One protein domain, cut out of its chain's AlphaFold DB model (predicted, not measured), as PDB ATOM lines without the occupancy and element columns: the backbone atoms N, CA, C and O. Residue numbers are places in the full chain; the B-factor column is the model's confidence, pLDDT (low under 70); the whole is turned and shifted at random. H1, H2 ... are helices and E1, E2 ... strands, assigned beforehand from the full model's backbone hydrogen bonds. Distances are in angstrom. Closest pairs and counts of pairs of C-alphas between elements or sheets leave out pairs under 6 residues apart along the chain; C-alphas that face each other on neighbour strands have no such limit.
ATOM      1  N   ARG A   8     102.536 124.831 118.473       65.19
ATOM      2  CA  ARG A   8     102.650 125.730 119.624       65.19
ATOM      3  C   ARG A   8     103.430 125.064 120.751       65.19
ATOM      4  O   ARG A   8     103.173 123.916 121.102       65.19
ATOM      5  N   GLU A   9     104.360 125.811 121.336       65.00
ATOM      6  CA  GLU A   9     105.006 125.417 122.586       65.00
ATOM      7  C   GLU A   9     103.947 125.404 123.695       65.00
ATOM      8  O   GLU A   9     103.267 126.410 123.924       65.00
ATOM      9  N   ILE A  10     103.798 124.268 124.382       63.97
ATOM     10  CA  ILE A  10     102.928 124.198 125.551       63.97
ATOM     11  C   ILE A  10     103.616 124.982 126.664       63.97
ATOM     12  O   ILE A  10     104.712 124.649 127.116       63.97
ATOM     13  N   LYS A  11     102.962 126.043 127.123       61.56
ATOM     14  CA  LYS A  11     103.416 126.820 128.270       61.56
ATOM     15  C   LYS A  11     102.365 126.713 129.352       61.56
ATOM     16  O   LYS A  11     101.269 127.213 129.149       61.56
ATOM     17  N   VAL A  12     102.713 126.119 130.493       58.31
ATOM     18  CA  VAL A  12     101.869 126.154 131.694       58.31
ATOM     19  C   VAL A  12     101.716 127.615 132.108       58.31
ATOM     20  O   VAL A  12     102.649 128.247 132.580       58.31
ATOM     21  N   HIS A  13     100.554 128.210 131.873       54.00
ATOM     22  CA  HIS A  13     100.315 129.635 132.101       54.00
ATOM     23  C   HIS A  13     100.242 129.975 133.590       54.00
ATOM     24  O   HIS A  13     100.427 131.131 133.973       54.00
ATOM     25  N   LYS A  14     100.044 128.958 134.431       58.59
ATOM     26  CA  LYS A  14     100.127 129.066 135.888       58.59
ATOM     27  C   LYS A  14     101.562 128.932 136.427       58.59
ATOM     28  O   LYS A  14     101.738 129.104 137.630       58.59
ATOM     29  N   PHE A  15     102.579 128.654 135.588       59.12
ATOM     30  CA  PHE A  15     103.966 128.491 136.047       59.12
ATOM     31  C   PHE A  15     105.082 128.890 135.039       59.12
ATOM     32  O   PHE A  15     105.057 128.472 133.885       59.12
ATOM     33  N   PRO A  16     106.142 129.607 135.472       60.97
ATOM     34  CA  PRO A  16     106.191 130.352 136.721       60.97
ATOM     35  C   PRO A  16     105.111 131.430 136.675       60.97
ATOM     36  O   PRO A  16     104.854 132.026 135.624       60.97
ATOM     37  N   LEU A  17     104.450 131.663 137.805       63.06
ATOM     38  CA  LEU A  17     103.595 132.832 137.906       63.06
ATOM     39  C   LEU A  17     104.429 134.089 137.621       63.06
ATOM     40  O   LEU A  17     105.615 134.164 137.958       63.06
ATOM     41  N   LEU A  18     103.811 135.067 136.954       67.25
ATOM     42  CA  LEU A  18     104.402 136.397 136.843       67.25
ATOM     43  C   LEU A  18     104.638 136.927 138.256       67.25
ATOM     44  O   LEU A  18     103.753 136.785 139.090       67.25
ATOM     45  N   VAL A  19     105.779 137.578 138.497       67.06
ATOM     46  CA  VAL A  19     106.179 138.075 139.830       67.06
ATOM     47  C   VAL A  19     105.080 138.911 140.503       67.06
ATOM     48  O   VAL A  19     104.924 138.874 141.719       67.06
ATOM     49  N   GLU A  20     104.285 139.629 139.710       73.81
ATOM     50  CA  GLU A  20     103.179 140.483 140.162       73.81
ATOM     51  C   GLU A  20     101.873 139.721 140.454       73.81
ATOM     52  O   GLU A  20     100.896 140.304 140.925       73.81
ATOM     53  N   ASN A  21     101.814 138.418 140.172       71.06
ATOM     54  CA  ASN A  21     100.614 137.624 140.371       71.06
ATOM     55  C   ASN A  21     100.348 137.447 141.880       71.06
ATOM     56  O   ASN A  21     101.215 136.949 142.599       71.06
ATOM     57  N   PRO A  22      99.140 137.754 142.389       72.31
ATOM     58  CA  PRO A  22      98.811 137.602 143.810       72.31
ATOM     59  C   PRO A  22      98.988 136.179 144.352       72.31
ATOM     60  O   PRO A  22      99.106 135.990 145.565       72.31
ATOM     61  N   LEU A  23      98.990 135.175 143.470       72.38
ATOM     62  CA  LEU A  23      99.213 133.776 143.813       72.38
ATOM     63  C   LEU A  23     100.705 133.423 143.966       72.38
ATOM     64  O   LEU A  23     100.999 132.360 144.507       72.38
ATOM     65  N   VAL A  36     111.384 121.814 137.173       77.88
ATOM     66  CA  VAL A  36     110.128 121.927 136.430       77.88
ATOM     67  C   VAL A  36     110.431 121.853 134.947       77.88
ATOM     68  O   VAL A  36     110.953 122.803 134.358       77.88
ATOM     69  N   ASP A  37     110.067 120.726 134.351       81.56
ATOM     70  CA  ASP A  37     110.192 120.510 132.920       81.56
ATOM     71  C   ASP A  37     108.926 120.962 132.194       81.56
ATOM     72  O   ASP A  37     107.796 120.738 132.637       81.56
ATOM     73  N   LYS A  38     109.116 121.618 131.049       81.81
ATOM     74  CA  LYS A  38     108.002 121.958 130.166       81.81
ATOM     75  C   LYS A  38     107.496 120.697 129.481       81.81
ATOM     76  O   LYS A  38     108.283 119.875 129.018       81.81
ATOM     77  N   LEU A  39     106.178 120.601 129.364       87.12
ATOM     78  CA  LEU A  39     105.545 119.601 128.517       87.12
ATOM     79  C   LEU A  39     105.608 120.048 127.054       87.12
ATOM     80  O   LEU A  39     105.575 121.242 126.765       87.12
ATOM     81  N   CYS A  40     105.661 119.092 126.133       88.31
ATOM     82  CA  CYS A  40     105.597 119.343 124.694       88.31
ATOM     83  C   CYS A  40     104.474 118.527 124.052       88.31
ATOM     84  O   CYS A  40     104.177 117.412 124.477       88.31
ATOM     85  N   ASP A  41     103.859 119.061 122.996       92.38
ATOM     86  CA  ASP A  41     102.827 118.321 122.270       92.38
ATOM     87  C   ASP A  41     103.424 117.058 121.636       92.38
ATOM     88  O   ASP A  41     104.501 117.105 121.039       92.38
ATOM     89  N   ASN A  42     102.717 115.933 121.742       91.44
ATOM     90  CA  ASN A  42     103.165 114.599 121.323       91.44
ATOM     91  C   ASN A  42     104.410 114.066 122.049       91.44
ATOM     92  O   ASN A  42     104.970 113.056 121.620       91.44
ATOM     93  N   GLN A  43     104.847 114.701 123.141       94.00
ATOM     94  CA  GLN A  43     105.837 114.100 124.030       94.00
ATOM     95  C   GLN A  43     105.306 112.765 124.554       94.00
ATOM     96  O   GLN A  43     104.127 112.644 124.883       94.00
ATOM     97  N   ILE A  44     106.183 111.769 124.633       96.25
ATOM     98  CA  ILE A  44     105.858 110.448 125.164       96.25
ATOM     99  C   ILE A  44     106.593 110.288 126.486       96.25
ATOM    100  O   ILE A  44     107.820 110.382 126.533       96.25
ATOM    101  N   PHE A  45     105.840 110.041 127.551       95.81
ATOM    102  CA  PHE A  45     106.385 109.554 128.807       95.81
ATOM    103  C   PHE A  45     106.306 108.038 128.820       95.81
ATOM    104  O   PHE A  45     105.215 107.471 128.850       95.81
ATOM    105  N   GLN A  46     107.465 107.394 128.811       96.62
ATOM    106  CA  GLN A  46     107.569 105.981 129.128       96.62
ATOM    107  C   GLN A  46     107.595 105.845 130.653       96.62
ATOM    108  O   GLN A  46     108.526 106.323 131.300       96.62
ATOM    109  N   ILE A  47     106.542 105.258 131.221       94.44
ATOM    110  CA  ILE A  47     106.405 105.083 132.674       94.44
ATOM    111  C   ILE A  47     107.124 103.806 133.125       94.44
ATOM    112  O   ILE A  47     107.812 103.806 134.144       94.44
ATOM    113  N   ASP A  48     106.994 102.742 132.334       95.31
ATOM    114  CA  ASP A  48     107.669 101.454 132.496       95.31
ATOM    115  C   ASP A  48     107.921 100.808 131.116       95.31
ATOM    116  O   ASP A  48     107.817 101.469 130.083       95.31
ATOM    117  N   ASP A  49     108.273  99.522 131.069       95.25
ATOM    118  CA  ASP A  49     108.576  98.806 129.819       95.25
ATOM    119  C   ASP A  49     107.379  98.694 128.854       95.25
ATOM    120  O   ASP A  49     107.556  98.376 127.677       95.25
ATOM    121  N   THR A  50     106.163  98.925 129.344       95.94
ATOM    122  CA  THR A  50     104.908  98.680 128.627       95.94
ATOM    123  C   THR A  50     103.968  99.875 128.585       95.94
ATOM    124  O   THR A  50     103.148  99.937 127.680       95.94
ATOM    125  N   THR A  51     104.079 100.820 129.518       97.44
ATOM    126  CA  THR A  51     103.117 101.913 129.688       97.44
ATOM    127  C   THR A  51     103.640 103.218 129.095       97.44
ATOM    128  O   THR A  51     104.653 103.758 129.559       97.44
ATOM    129  N   HIS A  52     102.895 103.781 128.137       98.00
ATOM    130  CA  HIS A  52     103.240 105.041 127.483       98.00
ATOM    131  C   HIS A  52     102.124 106.075 127.627       98.00
ATOM    132  O   HIS A  52     100.966 105.826 127.311       98.00
ATOM    133  N   LEU A  53     102.476 107.293 128.040       97.69
ATOM    134  CA  LEU A  53     101.557 108.429 128.039       97.69
ATOM    135  C   LEU A  53     101.983 109.451 126.995       97.69
ATOM    136  O   LEU A  53     103.024 110.095 127.110       97.69
ATOM    137  N   HIS A  54     101.144 109.614 125.981       97.25
ATOM    138  CA  HIS A  54     101.319 110.593 124.922       97.25
ATOM    139  C   HIS A  54     100.621 111.888 125.319       97.25
ATOM    140  O   HIS A  54      99.402 111.917 125.496       97.25
ATOM    141  N   ILE A  55     101.373 112.979 125.417       96.06
ATOM    142  CA  ILE A  55     100.799 114.295 125.672       96.06
ATOM    143  C   ILE A  55     100.032 114.757 124.437       96.06
ATOM    144  O   ILE A  55     100.560 114.794 123.324       96.06
ATOM    145  N   LEU A  56      98.789 115.165 124.657       95.88
ATOM    146  CA  LEU A  56      97.964 115.871 123.696       95.88
ATOM    147  C   LEU A  56      97.804 117.308 124.183       95.88
ATOM    148  O   LEU A  56      97.142 117.550 125.193       95.88
ATOM    149  N   TYR A  57      98.357 118.273 123.453       94.81
ATOM    150  CA  TYR A  57      98.008 119.668 123.687       94.81
ATOM    151  C   TYR A  57      96.551 119.892 123.273       94.81
ATOM    152  O   TYR A  57      96.202 119.758 122.093       94.81
ATOM    153  N   THR A  58      95.701 120.189 124.256       96.31
ATOM    154  CA  THR A  58      94.245 120.315 124.104       96.31
ATOM    155  C   THR A  58      93.747 121.638 124.695       96.31
ATOM    156  O   THR A  58      92.972 121.637 125.656       96.31
ATOM    157  N   PRO A  59      94.187 122.789 124.146       94.75
ATOM    158  CA  PRO A  59      93.792 124.096 124.649       94.75
ATOM    159  C   PRO A  59      92.306 124.384 124.418       94.75
ATOM    160  O   PRO A  59      91.603 123.689 123.681       94.75
ATOM    161  N   GLY A  60      91.830 125.447 125.054       94.00
ATOM    162  CA  GLY A  60      90.474 125.958 124.895       94.00
ATOM    163  C   GLY A  60      89.711 125.979 126.207       94.00
ATOM    164  O   GLY A  60      89.126 127.007 126.520       94.00
ATOM    165  N   HIS A  61      89.783 124.919 127.028       94.44
ATOM    166  CA  HIS A  61      89.346 125.010 128.432       94.44
ATOM    167  C   HIS A  61      90.196 126.045 129.181       94.44
ATOM    168  O   HIS A  61      89.674 127.004 129.741       94.44
ATOM    169  N   ALA A  62      91.511 125.858 129.088       91.31
ATOM    170  CA  ALA A  62      92.542 126.805 129.470       91.31
ATOM    171  C   ALA A  62      93.618 126.809 128.380       91.31
ATOM    172  O   ALA A  62      93.795 125.816 127.664       91.31
ATOM    173  N   LYS A  63      94.350 127.914 128.246       88.94
ATOM    174  CA  LYS A  63      95.396 128.051 127.220       88.94
ATOM    175  C   LYS A  63      96.523 127.011 127.329       88.94
ATOM    176  O   LYS A  63      97.145 126.668 126.326       88.94
ATOM    177  N   ASP A  64      96.786 126.514 128.532       88.81
ATOM    178  CA  ASP A  64      97.810 125.512 128.841       88.81
ATOM    179  C   ASP A  64      97.272 124.091 129.038       88.81
ATOM    180  O   ASP A  64      98.009 123.202 129.468       88.81
ATOM    181  N   HIS A  65      95.993 123.864 128.735       93.50
ATOM    182  CA  HIS A  65      95.359 122.580 128.981       93.50
ATOM    183  C   HIS A  65      95.984 121.457 128.132       93.50
ATOM    184  O   HIS A  65      96.232 121.610 126.932       93.50
ATOM    185  N   CYS A  66      96.211 120.310 128.773       95.00
ATOM    186  CA  CYS A  66      96.711 119.093 128.145       95.00
ATOM    187  C   CYS A  66      95.837 117.897 128.533       95.00
ATOM    188  O   CYS A  66      95.312 117.819 129.643       95.00
ATOM    189  N   SER A  67      95.731 116.941 127.620       97.19
ATOM    190  CA  SER A  67      95.169 115.610 127.848       97.19
ATOM    191  C   SER A  67      96.260 114.570 127.605       97.19
ATOM    192  O   SER A  67      97.275 114.875 126.981       97.19
ATOM    193  N   PHE A  68      96.064 113.338 128.067       97.88
ATOM    194  CA  PHE A  68      97.064 112.278 127.906       97.88
ATOM    195  C   PHE A  68      96.431 111.054 127.267       97.88
ATOM    196  O   PHE A  68      95.433 110.542 127.768       97.88
ATOM    197  N   TYR A  69      96.987 110.593 126.152       98.50
ATOM    198  CA  TYR A  69      96.572 109.355 125.507       98.50
ATOM    199  C   TYR A  69      97.418 108.192 126.019       98.50
ATOM    200  O   TYR A  69      98.644 108.284 126.022       98.50
ATOM    201  N   LEU A  70      96.743 107.127 126.440       98.38
ATOM    202  CA  LEU A  70      97.304 105.846 126.853       98.38
ATOM    203  C   LEU A  70      97.001 104.824 125.743       98.38
ATOM    204  O   LEU A  70      95.874 104.311 125.690       98.38
ATOM    205  N   PRO A  71      97.945 104.566 124.818       97.94
ATOM    206  CA  PRO A  71      97.718 103.684 123.676       97.94
ATOM    207  C   PRO A  71      97.345 102.258 124.078       97.94
ATOM    208  O   PRO A  71      96.497 101.650 123.431       97.94
ATOM    209  N   GLU A  72      97.935 101.742 125.157       97.81
ATOM    210  CA  GLU A  72      97.762 100.359 125.611       97.81
ATOM    211  C   GLU A  72      96.314 100.040 126.012       97.81
ATOM    212  O   GLU A  72      95.851  98.918 125.819       97.81
ATOM    213  N   GLU A  73      95.570 101.035 126.502       97.38
ATOM    214  CA  GLU A  73      94.132 100.919 126.791       97.38
ATOM    215  C   GLU A  73      93.244 101.564 125.716       97.38
ATOM    216  O   GLU A  73      92.017 101.535 125.817       97.38
ATOM    217  N   ASN A  74      93.848 102.180 124.695       97.81
ATOM    218  CA  ASN A  74      93.176 103.092 123.776       97.81
ATOM    219  C   ASN A  74      92.286 104.112 124.524       97.81
ATOM    220  O   ASN A  74      91.120 104.327 124.177       97.81
ATOM    221  N   ALA A  75      92.831 104.715 125.581       98.50
ATOM    222  CA  ALA A  75      92.099 105.591 126.490       98.50
ATOM    223  C   ALA A  75      92.711 106.993 126.542       98.50
ATOM    224  O   ALA A  75      93.910 107.170 126.331       98.50
ATOM    225  N   VAL A  76      91.896 108.008 126.834       98.81
ATOM    226  CA  VAL A  76      92.373 109.391 127.002       98.81
ATOM    227  C   VAL A  76      92.025 109.900 128.393       98.81
ATOM    228  O   VAL A  76      90.853 109.969 128.757       98.81
ATOM    229  N   PHE A  77      93.030 110.335 129.147       98.69
ATOM    230  CA  PHE A  77      92.847 111.169 130.329       98.69
ATOM    231  C   PHE A  77      92.505 112.586 129.875       98.69
ATOM    232  O   PHE A  77      93.364 113.314 129.368       98.69
ATOM    233  N   THR A  78      91.236 112.966 129.992       98.12
ATOM    234  CA  THR A  78      90.714 114.202 129.393       98.12
ATOM    235  C   THR A  78      90.788 115.409 130.309       98.12
ATOM    236  O   THR A  78      90.634 116.520 129.802       98.12
ATOM    237  N   ALA A  79      91.044 115.213 131.608       96.38
ATOM    238  CA  ALA A  79      91.010 116.274 132.615       96.38
ATOM    239  C   ALA A  79      89.729 117.122 132.457       96.38
ATOM    240  O   ALA A  79      88.633 116.552 132.455       96.38
ATOM    241  N   ASP A  80      89.863 118.433 132.243       96.81
ATOM    242  CA  ASP A  80      88.747 119.369 132.067       96.81
ATOM    243  C   ASP A  80      88.380 119.622 130.595       96.81
ATOM    244  O   ASP A  80      87.537 120.463 130.290       96.81
ATOM    245  N   CYS A  81      88.945 118.877 129.640       97.00
ATOM    246  CA  CYS A  81      88.523 118.981 128.240       97.00
ATOM    247  C   CYS A  81      87.192 118.256 127.982       97.00
ATOM    248  O   CYS A  81      86.367 118.739 127.208       97.00
ATOM    249  N   VAL A  82      86.977 117.086 128.595       97.94
ATOM    250  CA  VAL A  82      85.733 116.307 128.486       97.94
ATOM    251  C   VAL A  82      85.432 115.668 129.834       97.94
ATOM    252  O   VAL A  82      86.246 114.893 130.333       97.94
ATOM    253  N   LEU A  83      84.266 115.979 130.403       97.50
ATOM    254  CA  LEU A  83      83.840 115.494 131.717       97.50
ATOM    255  C   LEU A  83      82.964 114.240 131.617       97.50
ATOM    256  O   LEU A  83      82.244 114.054 130.627       97.50
ATOM    257  N   GLY A  84      82.937 113.439 132.683       95.00
ATOM    258  CA  GLY A  84      82.100 112.237 132.778       95.00
ATOM    259  C   GLY A  84      80.604 112.545 132.749       95.00
ATOM    260  O   GLY A  84      79.826 111.839 132.117       95.00
ATOM    261  N   HIS A  85      80.204 113.678 133.325       91.56
ATOM    262  CA  HIS A  85      78.837 114.193 133.265       91.56
ATOM    263  C   HIS A  85      78.831 115.698 132.988       91.56
ATOM    264  O   HIS A  85      79.852 116.377 133.081       91.56
ATOM    265  N   GLY A  86      77.669 116.240 132.614       91.31
ATOM    266  CA  GLY A  86      77.512 117.675 132.377       91.31
ATOM    267  C   GLY A  86      78.405 118.212 131.254       91.31
ATOM    268  O   GLY A  86      78.693 117.517 130.273       91.31
ATOM    269  N   THR A  87      78.816 119.471 131.379       90.88
ATOM    270  CA  THR A  87      79.633 120.175 130.392       90.88
ATOM    271  C   THR A  87      80.629 121.106 131.078       90.88
ATOM    272  O   THR A  87      80.448 121.429 132.248       90.88
ATOM    273  N   VAL A  88      81.655 121.549 130.352       93.06
ATOM    274  CA  VAL A  88      82.721 122.399 130.897       93.06
ATOM    275  C   VAL A  88      82.690 123.822 130.334       93.06
ATOM    276  O   VAL A  88      82.229 124.052 129.207       93.06
ATOM    277  N   ALA A  89      83.199 124.768 131.124       90.38
ATOM    278  CA  ALA A  89      83.528 126.113 130.672       90.38
ATOM    279  C   ALA A  89      84.809 126.112 129.820       90.38
ATOM    280  O   ALA A  89      85.636 125.210 129.916       90.38
ATOM    281  N   PHE A  90      84.975 127.137 128.993       93.75
ATOM    282  CA  PHE A  90      86.143 127.304 128.134       93.75
ATOM    283  C   PHE A  90      86.537 128.778 128.046       93.75
ATOM    284  O   PHE A  90      85.716 129.673 128.264       93.75
ATOM    285  N   GLU A  91      87.811 129.026 127.785       93.94
ATOM    286  CA  GLU A  91      88.403 130.332 127.517       93.94
ATOM    287  C   GLU A  91      88.373 130.674 126.029       93.94
ATOM    288  O   GLU A  91      88.089 131.817 125.706       93.94
ATOM    289  N   ASP A  92      88.591 129.699 125.143       95.50
ATOM    290  CA  ASP A  92      88.571 129.872 123.685       95.50
ATOM    291  C   ASP A  92      87.818 128.707 123.029       95.50
ATOM    292  O   ASP A  92      88.215 127.545 123.127       95.50
ATOM    293  N   LEU A  93      86.703 129.010 122.358       96.62
ATOM    294  CA  LEU A  93      85.860 127.985 121.742       96.62
ATOM    295  C   LEU A  93      86.455 127.400 120.453       96.62
ATOM    296  O   LEU A  93      86.195 126.235 120.148       96.62
ATOM    297  N   SER A  94      87.213 128.185 119.688       94.94
ATOM    298  CA  SER A  94      87.831 127.718 118.445       94.94
ATOM    299  C   SER A  94      88.888 126.668 118.754       94.94
ATOM    300  O   SER A  94      88.872 125.579 118.178       94.94
ATOM    301  N   GLU A  95      89.752 126.963 119.726       95.62
ATOM    302  CA  GLU A  95      90.759 126.021 120.215       95.62
ATOM    303  C   GLU A  95      90.111 124.800 120.866       95.62
ATOM    304  O   GLU A  95      90.487 123.669 120.565       95.62
ATOM    305  N   TYR A  96      89.074 125.014 121.680       97.75
ATOM    306  CA  TYR A  96      88.366 123.930 122.351       97.75
ATOM    307  C   TYR A  96      87.742 122.932 121.364       97.75
ATOM    308  O   TYR A  96      87.886 121.723 121.535       97.75
ATOM    309  N   ILE A  97      87.076 123.407 120.306       96.69
ATOM    310  CA  ILE A  97      86.484 122.524 119.288       96.69
ATOM    311  C   ILE A  97      87.567 121.734 118.540       96.69
ATOM    312  O   ILE A  97      87.386 120.539 118.304       96.69
ATOM    313  N   GLU A  98      88.700 122.352 118.201       96.75
ATOM    314  CA  GLU A  98      89.801 121.628 117.556       96.75
ATOM    315  C   GLU A  98      90.426 120.582 118.496       96.75
ATOM    316  O   GLU A  98      90.743 119.474 118.055       96.75
ATOM    317  N   SER A  99      90.523 120.871 119.796       97.88
ATOM    318  CA  SER A  99      90.931 119.904 120.823       97.88
ATOM    319  C   SER A  99      89.981 118.706 120.905       97.88
ATOM    320  O   SER A  99      90.436 117.559 120.944       97.88
ATOM    321  N   LEU A 100      88.665 118.936 120.838       98.25
ATOM    322  CA  LEU A 100      87.673 117.857 120.773       98.25
ATOM    323  C   LEU A 100      87.841 117.015 119.502       98.25
ATOM    324  O   LEU A 100      87.844 115.787 119.583       98.25
ATOM    325  N   TYR A 101      88.041 117.641 118.338       97.88
ATOM    326  CA  TYR A 101      88.316 116.901 117.103       97.88
ATOM    327  C   TYR A 101      89.621 116.112 117.178       97.88
ATOM    328  O   TYR A 101      89.698 115.002 116.651       97.88
ATOM    329  N   ARG A 102      90.648 116.641 117.847       96.75
ATOM    330  CA  ARG A 102      91.903 115.922 118.069       96.75
ATOM    331  C   ARG A 102      91.686 114.645 118.873       96.75
ATOM    332  O   ARG A 102      92.155 113.598 118.434       96.75
ATOM    333  N   ILE A 103      90.954 114.719 119.984       97.75
ATOM    334  CA  ILE A 103      90.600 113.543 120.792       97.75
ATOM    335  C   ILE A 103      89.739 112.572 119.970       97.75
ATOM    336  O   ILE A 103      90.023 111.380 119.934       97.75
ATOM    337  N   HIS A 104      88.735 113.074 119.244       97.56
ATOM    338  CA  HIS A 104      87.846 112.254 118.409       97.56
ATOM    339  C   HIS A 104      88.603 111.453 117.340       97.56
ATOM    340  O   HIS A 104      88.330 110.269 117.142       97.56
ATOM    341  N   ARG A 105      89.608 112.062 116.693       96.94
ATOM    342  CA  ARG A 105      90.427 111.416 115.651       96.94
ATOM    343  C   ARG A 105      91.224 110.209 116.152       96.94
ATOM    344  O   ARG A 105      91.515 109.333 115.341       96.94
ATOM    345  N   LEU A 106      91.539 110.141 117.449       96.62
ATOM    346  CA  LEU A 106      92.190 108.973 118.055       96.62
ATOM    347  C   LEU A 106      91.254 107.763 118.140       96.62
ATOM    348  O   LEU A 106      91.732 106.645 118.290       96.62
ATOM    349  N   LYS A 107      89.934 107.975 118.018       97.69
ATOM    350  CA  LYS A 107      88.899 106.954 118.233       97.69
ATOM    351  C   LYS A 107      89.126 106.193 119.551       97.69
ATOM    352  O   LYS A 107      89.218 104.961 119.532       97.69
ATOM    353  N   PRO A 108      89.253 106.914 120.683       97.75
ATOM    354  CA  PRO A 108      89.472 106.268 121.965       97.75
ATOM    355  C   PRO A 108      88.296 105.350 122.288       97.75
ATOM    356  O   PRO A 108      87.151 105.651 121.945       97.75
ATOM    357  N   ALA A 109      88.589 104.237 122.950       97.94
ATOM    358  CA  ALA A 109      87.569 103.376 123.523       97.94
ATOM    359  C   ALA A 109      86.978 104.042 124.772       97.94
ATOM    360  O   ALA A 109      85.765 104.092 124.918       97.94
ATOM    361  N   ARG A 110      87.829 104.636 125.617       98.19
ATOM    362  CA  ARG A 110      87.454 105.162 126.936       98.19
ATOM    363  C   ARG A 110      88.018 106.557 127.193       98.19
ATOM    364  O   ARG A 110      89.102 106.889 126.715       98.19
ATOM    365  N   LEU A 111      87.310 107.358 127.989       98.75
ATOM    366  CA  LEU A 111      87.862 108.573 128.597       98.75
ATOM    367  C   LEU A 111      87.961 108.411 130.114       98.75
ATOM    368  O   LEU A 111      87.059 107.855 130.744       98.75
ATOM    369  N   TYR A 112      89.024 108.978 130.679       98.62
ATOM    370  CA  TYR A 112      89.232 109.178 132.110       98.62
ATOM    371  C   TYR A 112      89.183 110.682 132.420       98.62
ATOM    372  O   TYR A 112      90.192 111.384 132.281       98.62
ATOM    373  N   PRO A 113      88.006 111.214 132.776       98.25
ATOM    374  CA  PRO A 113      87.839 112.635 133.050       98.25
ATOM    375  C   PRO A 113      88.510 113.099 134.341       98.25
ATOM    376  O   PRO A 113      88.725 112.311 135.256       98.25
ATOM    377  N   GLY A 114      88.763 114.407 134.446       96.06
ATOM    378  CA  GLY A 114      89.139 115.035 135.719       96.06
ATOM    379  C   GLY A 114      87.981 115.073 136.721       96.06
ATOM    380  O   GLY A 114      88.199 115.013 137.930       96.06
ATOM    381  N   HIS A 115      86.743 115.109 136.214       94.12
ATOM    382  CA  HIS A 115      85.525 115.078 137.020       94.12
ATOM    383  C   HIS A 115      84.440 114.189 136.413       94.12
ATOM    384  O   HIS A 115      84.229 114.160 135.194       94.12
ATOM    385  N   GLY A 116      83.678 113.553 137.299       95.38
ATOM    386  CA  GLY A 116      82.611 112.633 136.941       95.38
ATOM    387  C   GLY A 116      83.115 111.219 136.680       95.38
ATOM    388  O   GLY A 116      84.254 110.880 136.987       95.38
ATOM    389  N   GLU A 117      82.229 110.386 136.144       96.75
ATOM    390  CA  GLU A 117      82.508 108.966 135.941       96.75
ATOM    391  C   GLU A 117      83.374 108.693 134.708       96.75
ATOM    392  O   GLU A 117      83.521 109.530 133.811       96.75
ATOM    393  N   ILE A 118      83.928 107.483 134.666       98.19
ATOM    394  CA  ILE A 118      84.595 106.937 133.487       98.19
ATOM    395  C   ILE A 118      83.604 106.911 132.320       98.19
ATOM    396  O   ILE A 118      82.436 106.557 132.480       98.19
ATOM    397  N   VAL A 119      84.079 107.264 131.128       98.25
ATOM    398  CA  VAL A 119      83.257 107.263 129.915       98.25
ATOM    399  C   VAL A 119      83.670 106.093 129.032       98.25
ATOM    400  O   VAL A 119      84.695 106.171 128.361       98.25
ATOM    401  N   GLU A 120      82.851 105.043 128.985       97.62
ATOM    402  CA  GLU A 120      83.103 103.860 128.140       97.62
ATOM    403  C   GLU A 120      82.695 104.060 126.670       97.62
ATOM    404  O   GLU A 120      83.210 103.385 125.789       97.62
ATOM    405  N   ASN A 121      81.801 105.013 126.374       96.12
ATOM    406  CA  ASN A 121      81.435 105.395 125.003       96.12
ATOM    407  C   ASN A 121      82.128 106.710 124.618       96.12
ATOM    408  O   ASN A 121      81.490 107.746 124.414       96.12
ATOM    409  N   ALA A 122      83.460 106.686 124.561       97.50
ATOM    410  CA  ALA A 122      84.270 107.894 124.420       97.50
ATOM    411  C   ALA A 122      83.960 108.710 123.153       97.50
ATOM    412  O   ALA A 122      83.826 109.933 123.223       97.50
ATOM    413  N   ILE A 123      83.797 108.045 122.002       97.81
ATOM    414  CA  ILE A 123      83.475 108.706 120.726       97.81
ATOM    415  C   ILE A 123      82.153 109.469 120.835       97.81
ATOM    416  O   ILE A 123      82.108 110.662 120.536       97.81
ATOM    417  N   GLU A 124      81.105 108.802 121.321       97.62
ATOM    418  CA  GLU A 124      79.777 109.397 121.476       97.62
ATOM    419  C   GLU A 124      79.829 110.615 122.405       97.62
ATOM    420  O   GLU A 124      79.273 111.668 122.098       97.62
ATOM    421  N   ARG A 125      80.566 110.519 123.515       97.62
ATOM    422  CA  ARG A 125      80.703 111.624 124.466       97.62
ATOM    423  C   ARG A 125      81.373 112.854 123.856       97.62
ATOM    424  O   ARG A 125      80.921 113.980 124.083       97.62
ATOM    425  N   VAL A 126      82.434 112.661 123.075       98.00
ATOM    426  CA  VAL A 126      83.119 113.763 122.381       98.00
ATOM    427  C   VAL A 126      82.207 114.374 121.310       98.00
ATOM    428  O   VAL A 126      82.132 115.597 121.186       98.00
ATOM    429  N   GLU A 127      81.448 113.553 120.581       97.38
ATOM    430  CA  GLU A 127      80.459 114.017 119.599       97.38
ATOM    431  C   GLU A 127      79.320 114.815 120.248       97.38
ATOM    432  O   GLU A 127      78.934 115.873 119.739       97.38
ATOM    433  N   GLN A 128      78.830 114.387 121.415       97.38
ATOM    434  CA  GLN A 128      77.875 115.153 122.218       97.38
ATOM    435  C   GLN A 128      78.446 116.532 122.577       97.38
ATOM    436  O   GLN A 128      77.773 117.548 122.403       97.38
ATOM    437  N   TYR A 129      79.710 116.603 123.002       97.62
ATOM    438  CA  TYR A 129      80.368 117.875 123.309       97.62
ATOM    439  C   TYR A 129      80.427 118.802 122.092       97.62
ATOM    440  O   TYR A 129      79.989 119.951 122.183       97.62
ATOM    441  N   ILE A 130      80.893 118.300 120.944       96.81
ATOM    442  CA  ILE A 130      80.954 119.063 119.688       96.81
ATOM    443  C   ILE A 130      79.551 119.543 119.287       96.81
ATOM    444  O   ILE A 130      79.350 120.725 118.990       96.81
ATOM    445  N   SER A 131      78.561 118.649 119.310       95.88
ATOM    446  CA  SER A 131      77.202 118.947 118.852       95.88
ATOM    447  C   SER A 131      76.520 120.032 119.686       95.88
ATOM    448  O   SER A 131      75.916 120.933 119.102       95.88
ATOM    449  N   ILE A 132      76.683 120.026 121.016       94.56
ATOM    450  CA  ILE A 132      76.129 121.057 121.906       94.56
ATOM    451  C   ILE A 132      76.723 122.435 121.579       94.56
ATOM    452  O   ILE A 132      75.991 123.427 121.544       94.56
ATOM    453  N   ARG A 133      78.032 122.522 121.292       95.00
ATOM    454  CA  ARG A 133      78.677 123.799 120.929       95.00
ATOM    455  C   ARG A 133      78.191 124.319 119.582       95.00
ATOM    456  O   ARG A 133      77.807 125.481 119.472       95.00
ATOM    457  N   LEU A 134      78.133 123.455 118.573       93.88
ATOM    458  CA  LEU A 134      77.646 123.844 117.249       93.88
ATOM    459  C   LEU A 134      76.147 124.180 117.262       93.88
ATOM    460  O   LEU A 134      75.709 125.057 116.522       93.88
ATOM    461  N   ALA A 135      75.350 123.517 118.104       93.88
ATOM    462  CA  ALA A 135      73.939 123.848 118.295       93.88
ATOM    463  C   ALA A 135      73.760 125.236 118.920       93.88
ATOM    464  O   ALA A 135      72.937 126.010 118.433       93.88
TER     465      ALA A 135
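This is residues 8 to 23 and 36 to 135 of the 257 residues of the protein "Lactamase_B domain-containing protein" of Rhizopus delemar (strain RA 99-880 / ATCC MYA-4621 / FGSC 9543 / NRRL 43880) (UniProt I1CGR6). A twisted sheet of five strands has two helices, H1 and H2, side by side and running opposite ways; each grazes the sheet with part of its length. A separate opening stretch before the cut makes a loose arm, of which residues 17 to 22 stick out. The printed part has 116 residues, with two named helices and five named strands in the order E1 E2 E3 E4 H1 E5 H2, and under half of the residues are in these elements. The sheet runs E1, E2, E3, E4, E5 and is mixed, with E4 and E5 parallel; the class is mixed, helices and strands. The whole is compact, with a radius of gyration of the C-alphas of 14.6 A and spans of 43 by 43 by 25 A.

E1, residues 44 to 46, is an edge strand and forms a hairpin with E2, residues 52 to 57; N 45 and O 53 are 2.9 A apart, within hydrogen-bond range. E2 pairs with E1 over residues 52 to 54 and with E3, residues 66 to 70, over residues 54 to 57, a staggered pairing. In the hairpin of E2 and E3, N 54 and O 69 are 2.8 A apart. E3 forms a hairpin with E4, residues 75 to 79, with N 70 and O 75 2.8 A apart. E1 to E4 are a meander, each strand the antiparallel neighbour of the one before. H1, residues 93 to 105, only grazes the sheet, with its residues 99 to 103. E5, residues 110 to 113, is parallel to E4 at 18 degrees, with N 112 and O 76 2.8 A apart. E4, H1 and E5 are a strand-helix-strand unit, two parallel neighbour strands with a helix between, and its crossover is right-handed. H2, residues 122 to 135, only grazes the sheet, with its residues 122 to 126. H1 and H2 touch, closest at the C-alphas of His 104 and Ile 123, 6.1 A apart, at a shallow tilt of 28 degrees, opposite ways. In H1 and H2 every O i to N i+4 pair is within hydrogen-bond range. E1 and E5 are apart.

E1 begins at C-alpha 44, (105.858, 110.448, 125.164), and is 6.2 A long. E2 is 16.0 A long, E3 13.3 A, E4 12.4 A and E5 9.7 A. H1 is 18.2 A long and begins at C-alpha 93, (85.860, 127.985, 121.742). H2 is 20.0 A long and ends at C-alpha 135, (73.939, 123.848, 118.295).

The two C-alphas farthest apart are those of Asp 49 and Ala 135, 44.3 A. Residues 24 to 35 are not printed, and C-alphas 23 and 36 are 17.7 A apart across the cut. The link from E4 to H1, 13 residues, is long. The mean pLDDT of the printed part is 91.2, and residues 8 to 19 are under 70.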